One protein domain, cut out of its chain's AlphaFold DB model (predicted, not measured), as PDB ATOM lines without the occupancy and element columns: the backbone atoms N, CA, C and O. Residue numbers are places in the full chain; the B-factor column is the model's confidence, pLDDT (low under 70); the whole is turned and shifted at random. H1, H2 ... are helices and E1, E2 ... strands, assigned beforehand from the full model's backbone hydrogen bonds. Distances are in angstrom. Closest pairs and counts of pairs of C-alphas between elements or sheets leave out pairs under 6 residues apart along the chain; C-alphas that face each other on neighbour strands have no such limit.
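What this domain is: This is residues 48 to 94 of the 109 residues of an uncharacterized protein of Haemonchus placei (UniProt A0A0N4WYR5). What is the shape? It is a flat, narrow loop: residues 48 to 57, with no named element, run out to short H1, long H2 runs back, and E1 closes the loop by pairing with residues 48 to 49. How is it built? The printed part has 47 residues with H1, H2 and E1 in that order, mostly helix. As a whole the printed part is only just loose, close to extended, with a radius of gyration of the C-alphas of 14.0 A, and its C-alphas span 40 by 22 by 7 A along their three main axes.

Where its parts are: Where is H1? H1, residues 58 to 62, begins at C-alpha 58 (200.535, 197.393, 186.606). What follows? H2, residues 65 to 85, measures 30.2 A; E1, residues 87 to 89, ends at C-alpha 89 (221.726, 217.020, 201.287).

How they stand to each other: Do the helices touch? H1 and H2 are close but not clearly touching; their closest C-alphas, Ile 60 and Lys 68, are 6.9 A apart. And E1? It pairs with no named strand, but its residues 87 to 88 pair antiparallel with 48 to 49. H2 and E1 meet only through their link; H1 and E1 are apart. The backbones? Every O i to N i+4 pair in H2 is within hydrogen-bond range; H1 has 0 of 1, but 2 of 2 O i to N i+3.

The domain as a whole: How large? The farthest C-alphas, Asn 64 and Lys 92, are 40.8 A apart. Any cut? The printed part has no cut, and both links are tight. Low confidence? Residues 90 to 94 have pLDDT under 70.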
ATOM      1  N   ASP A  48     225.422 215.312 198.093       78.56
ATOM      2  CA  ASP A  48     225.420 214.124 197.247       78.56
ATOM      3  C   ASP A  48     224.574 214.375 195.998       78.56
ATOM      4  O   ASP A  48     223.585 215.105 196.029       78.56
ATOM      5  N   TRP A  49     224.922 213.730 194.889       83.06
ATOM      6  CA  TRP A  49     224.021 213.668 193.739       83.06
ATOM      7  C   TRP A  49     222.754 212.896 194.111       83.06
ATOM      8  O   TRP A  49     222.823 211.850 194.775       83.06
ATOM      9  N   ILE A  50     221.598 213.417 193.695       83.50
ATOM     10  CA  ILE A  50     220.332 212.711 193.878       83.50
ATOM     11  C   ILE A  50     220.374 211.385 193.109       83.50
ATOM     12  O   ILE A  50     220.983 211.290 192.048       83.50
ATOM     13  N   ARG A  51     219.759 210.345 193.671       82.25
ATOM     14  CA  ARG A  51     219.527 209.069 192.988       82.25
ATOM     15  C   ARG A  51     218.052 208.758 193.092       82.25
ATOM     16  O   ARG A  51     217.526 208.722 194.206       82.25
ATOM     17  N   ILE A  52     217.395 208.569 191.958       81.81
ATOM     18  CA  ILE A  52     215.941 208.445 191.902       81.81
ATOM     19  C   ILE A  52     215.596 207.039 191.418       81.81
ATOM     20  O   ILE A  52     216.006 206.610 190.343       81.81
ATOM     21  N   LYS A  53     214.821 206.306 192.221       84.75
ATOM     22  CA  LYS A  53     214.268 205.008 191.831       84.75
ATOM     23  C   LYS A  53     212.867 205.233 191.270       84.75
ATOM     24  O   LYS A  53     212.008 205.744 191.981       84.75
ATOM     25  N   ALA A  54     212.650 204.856 190.014       85.31
ATOM     26  CA  ALA A  54     211.323 204.841 189.408       85.31
ATOM     27  C   ALA A  54     210.730 203.430 189.483       85.31
ATOM     28  O   ALA A  54     211.400 202.448 189.162       85.31
ATOM     29  N   GLU A  55     209.470 203.348 189.890       89.38
ATOM     30  CA  GLU A  55     208.673 202.125 189.902       89.38
ATOM     31  C   GLU A  55     207.430 202.372 189.049       89.38
ATOM     32  O   GLU A  55     206.859 203.462 189.076       89.38
ATOM     33  N   TYR A  56     207.053 201.378 188.251       89.50
ATOM     34  CA  TYR A  56     205.850 201.421 187.428       89.50
ATOM     35  C   TYR A  56     204.813 200.508 188.062       89.50
ATOM     36  O   TYR A  56     205.151 199.403 188.489       89.50
ATOM     37  N   ASP A  57     203.570 200.966 188.110       91.19
ATOM     38  CA  ASP A  57     202.448 200.122 188.495       91.19
ATOM     39  C   ASP A  57     201.992 199.236 187.321       91.19
ATOM     40  O   ASP A  57     202.464 199.353 186.183       91.19
ATOM     41  N   ASP A  58     201.040 198.345 187.596       92.81
ATOM     42  CA  ASP A  58     200.535 197.393 186.606       92.81
ATOM     43  C   ASP A  58     199.807 198.059 185.426       92.81
ATOM     44  O   ASP A  58     199.621 197.421 184.384       92.81
ATOM     45  N   SER A  59     199.436 199.343 185.530       91.06
ATOM     46  CA  SER A  59     198.754 200.066 184.451       91.06
ATOM     47  C   SER A  59     199.630 200.215 183.205       91.06
ATOM     48  O   SER A  59     199.113 200.302 182.088       91.06
ATOM     49  N   ILE A  60     200.960 200.125 183.356       90.12
ATOM     50  CA  ILE A  60     201.898 200.132 182.227       90.12
ATOM     51  C   ILE A  60     201.615 199.000 181.229       90.12
ATOM     52  O   ILE A  60     201.907 199.135 180.041       90.12
ATOM     53  N   ASN A  61     201.012 197.895 181.681       90.31
ATOM     54  CA  ASN A  61     200.674 196.755 180.833       90.31
ATOM     55  C   ASN A  61     199.519 197.039 179.865       90.31
ATOM     56  O   ASN A  61     199.386 196.326 178.875       90.31
ATOM     57  N   MET A  62     198.730 198.092 180.106       94.44
ATOM     58  CA  MET A  62     197.668 198.532 179.195       94.44
ATOM     59  C   MET A  62     198.218 199.236 177.945       94.44
ATOM     60  O   MET A  62     197.500 199.401 176.960       94.44
ATOM     61  N   LEU A  63     199.486 199.659 177.968       93.00
ATOM     62  CA  LEU A  63     200.149 200.296 176.836       93.00
ATOM     63  C   LEU A  63     200.656 199.249 175.835       93.00
ATOM     64  O   LEU A  63     201.070 198.150 176.204       93.00
ATOM     65  N   ASN A  64     200.693 199.614 174.553       95.69
ATOM     66  CA  ASN A  64     201.404 198.810 173.560       95.69
ATOM     67  C   ASN A  64     202.932 198.948 173.727       95.69
ATOM     68  O   ASN A  64     203.419 199.885 174.363       95.69
ATOM     69  N   GLU A  65     203.696 198.029 173.136       94.31
ATOM     70  CA  GLU A  65     205.155 197.972 173.321       94.31
ATOM     71  C   GLU A  65     205.881 199.250 172.883       94.31
ATOM     72  O   GLU A  65     206.785 199.714 173.576       94.31
ATOM     73  N   TRP A  66     205.441 199.886 171.793       94.81
ATOM     74  CA  TRP A  66     206.027 201.151 171.344       94.81
ATOM     75  C   TRP A  66     205.807 202.285 172.358       94.81
ATOM     76  O   TRP A  66     206.722 203.051 172.658       94.81
ATOM     77  N   MET A  67     204.604 202.381 172.931       93.50
ATOM     78  CA  MET A  67     204.283 203.365 173.969       93.50
ATOM     79  C   MET A  67     205.049 203.091 175.265       93.50
ATOM     80  O   MET A  67     205.526 204.038 175.890       93.50
ATOM     81  N   LYS A  68     205.213 201.817 175.651       93.44
ATOM     82  CA  LYS A  68     206.030 201.430 176.812       93.44
ATOM     83  C   LYS A  68     207.482 201.853 176.639       93.44
ATOM     84  O   LYS A  68     208.057 202.418 177.565       93.44
ATOM     85  N   ASP A  69     208.069 201.597 175.472       93.81
ATOM     86  CA  ASP A  69     209.459 201.957 175.194       93.81
ATOM     87  C   ASP A  69     209.658 203.478 175.227       93.81
ATOM     88  O   ASP A  69     210.556 203.989 175.898       93.81
ATOM     89  N   LYS A  70     208.725 204.226 174.623       95.31
ATOM     90  CA  LYS A  70     208.742 205.692 174.656       95.31
ATOM     91  C   LYS A  70     208.596 206.252 176.073       95.31
ATOM     92  O   LYS A  70     209.324 207.174 176.435       95.31
ATOM     93  N   LEU A  71     207.690 205.696 176.883       93.88
ATOM     94  CA  LEU A  71     207.514 206.090 178.283       93.88
ATOM     95  C   LEU A  71     208.789 205.830 179.091       93.88
ATOM     96  O   LEU A  71     209.260 206.722 179.791       93.88
ATOM     97  N   LYS A  72     209.384 204.639 178.955       92.50
ATOM     98  CA  LYS A  72     210.644 204.291 179.625       92.50
ATOM     99  C   LYS A  72     211.784 205.220 179.208       92.50
ATOM    100  O   LYS A  72     212.571 205.620 180.062       92.50
ATOM    101  N   GLY A  73     211.849 205.587 177.928       93.50
ATOM    102  CA  GLY A  73     212.797 206.576 177.413       93.50
ATOM    103  C   GLY A  73     212.621 207.943 178.072       93.50
ATOM    104  O   GLY A  73     213.572 208.465 178.643       93.50
ATOM    105  N   LEU A  74     211.396 208.476 178.086       94.12
ATOM    106  CA  LEU A  74     211.091 209.765 178.717       94.12
ATOM    107  C   LEU A  74     211.434 209.778 180.207       94.12
ATOM    108  O   LEU A  74     212.066 210.714 180.689       94.12
ATOM    109  N   VAL A  75     211.046 208.730 180.934       93.00
ATOM    110  CA  VAL A  75     211.359 208.603 182.359       93.00
ATOM    111  C   VAL A  75     212.870 208.571 182.560       93.00
ATOM    112  O   VAL A  75     213.380 209.309 183.393       93.00
ATOM    113  N   ARG A  76     213.608 207.788 181.766       93.62
ATOM    114  CA  ARG A  76     215.072 207.737 181.839       93.62
ATOM    115  C   ARG A  76     215.709 209.107 181.610       93.62
ATOM    116  O   ARG A  76     216.612 209.468 182.356       93.62
ATOM    117  N   ASP A  77     215.251 209.857 180.616       93.25
ATOM    118  CA  ASP A  77     215.833 211.158 180.279       93.25
ATOM    119  C   ASP A  77     215.570 212.188 181.391       93.25
ATOM    120  O   ASP A  77     216.472 212.929 181.787       93.25
ATOM    121  N   VAL A  78     214.364 212.177 181.968       91.94
ATOM    122  CA  VAL A  78     214.008 213.016 183.124       91.94
ATOM    123  C   VAL A  78     214.830 212.639 184.359       91.94
ATOM    124  O   VAL A  78     215.363 213.521 185.032       91.94
ATOM    125  N   LEU A  79     214.978 211.342 184.650       91.56
ATOM    126  CA  LEU A  79     215.817 210.869 185.754       91.56
ATOM    127  C   LEU A  79     217.266 211.318 185.556       91.56
ATOM    128  O   LEU A  79     217.852 211.904 186.460       91.56
ATOM    129  N   HIS A  80     217.814 211.126 184.356       91.44
ATOM    130  CA  HIS A  80     219.178 211.526 184.031       91.44
ATOM    131  C   HIS A  80     219.404 213.030 184.221       91.44
ATOM    132  O   HIS A  80     220.407 213.434 184.814       91.44
ATOM    133  N   TYR A  81     218.459 213.863 183.777       91.31
ATOM    134  CA  TYR A  81     218.512 215.305 183.998       91.31
ATOM    135  C   TYR A  81     218.615 215.646 185.491       91.31
ATOM    136  O   TYR A  81     219.494 216.408 185.894       91.31
ATOM    137  N   PHE A  82     217.771 215.049 186.335       88.56
ATOM    138  CA  PHE A  82     217.800 215.337 187.766       88.56
ATOM    139  C   PHE A  82     219.054 214.800 188.457       88.56
ATOM    140  O   PHE A  82     219.661 215.532 189.236       88.56
ATOM    141  N   GLU A  83     219.483 213.576 188.151       89.06
ATOM    142  CA  GLU A  83     220.674 212.965 188.758       89.06
ATOM    143  C   GLU A  83     221.978 213.698 188.401       89.06
ATOM    144  O   GLU A  83     222.937 213.658 189.170       89.06
ATOM    145  N   THR A  84     222.010 214.407 187.268       87.25
ATOM    146  CA  THR A  84     223.175 215.192 186.818       87.25
ATOM    147  C   THR A  84     223.117 216.671 187.192       87.25
ATOM    148  O   THR A  84     224.158 217.328 187.232       87.25
ATOM    149  N   THR A  85     221.929 217.204 187.488       87.31
ATOM    150  CA  THR A  85     221.731 218.641 187.745       87.31
ATOM    151  C   THR A  85     221.534 218.947 189.227       87.31
ATOM    152  O   THR A  85     221.987 219.984 189.710       87.31
ATOM    153  N   LEU A  86     220.878 218.057 189.975       84.00
ATOM    154  CA  LEU A  86     220.507 218.306 191.363       84.00
ATOM    155  C   LEU A  86     221.441 217.598 192.342       84.00
ATOM    156  O   LEU A  86     221.575 216.372 192.365       84.00
ATOM    157  N   LYS A  87     222.015 218.396 193.239       84.19
ATOM    158  CA  LYS A  87     222.643 217.899 194.457       84.19
ATOM    159  C   LYS A  87     221.680 218.051 195.619       84.19
ATOM    160  O   LYS A  87     221.010 219.070 195.755       84.19
ATOM    161  N   VAL A  88     221.637 217.040 196.470       80.94
ATOM    162  CA  VAL A  88     220.791 216.999 197.654       80.94
ATOM    163  C   VAL A  88     221.632 216.751 198.887       80.94
ATOM    164  O   VAL A  88     222.641 216.043 198.876       80.94
ATOM    165  N   HIS A  89     221.176 217.319 199.988       78.38
ATOM    166  CA  HIS A  89     221.726 217.020 201.287       78.38
ATOM    167  C   HIS A  89     221.001 215.797 201.858       78.38
ATOM    168  O   HIS A  89     219.806 215.857 202.157       78.38
ATOM    169  N   ARG A  90     221.708 214.673 202.032       66.06
ATOM    170  CA  ARG A  90     221.100 213.472 202.616       66.06
ATOM    171  C   ARG A  90     220.748 213.712 204.078       66.06
ATOM    172  O   ARG A  90     221.618 213.861 204.935       66.06
ATOM    173  N   VAL A  91     219.456 213.705 204.377       69.25
ATOM    174  CA  VAL A  91     218.976 213.695 205.756       69.25
ATOM    175  C   VAL A  91     219.067 212.252 206.256       69.25
ATOM    176  O   VAL A  91     218.437 211.362 205.693       69.25
ATOM    177  N   LYS A  92     219.865 211.999 207.303       62.28
ATOM    178  CA  LYS A  92     220.024 210.649 207.889       62.28
ATOM    179  C   LYS A  92     218.709 210.062 208.423       62.28
ATOM    180  O   LYS A  92     218.602 208.849 208.553       62.28
ATOM    181  N   SER A  93     217.721 210.906 208.714       55.91
ATOM    182  CA  SER A  93     216.359 210.501 209.053       55.91
ATOM    183  C   SER A  93     215.360 211.552 208.580       55.91
ATOM    184  O   SER A  93     215.390 212.688 209.055       55.91
ATOM    185  N   LEU A  94     214.442 211.177 207.695       55.19
ATOM    186  CA  LEU A  94     213.204 211.924 207.491       55.19
ATOM    187  C   LEU A  94     212.282 211.593 208.666       55.19
ATOM    188  O   LEU A  94     211.635 210.549 208.685       55.19
TER     189      LEU A  94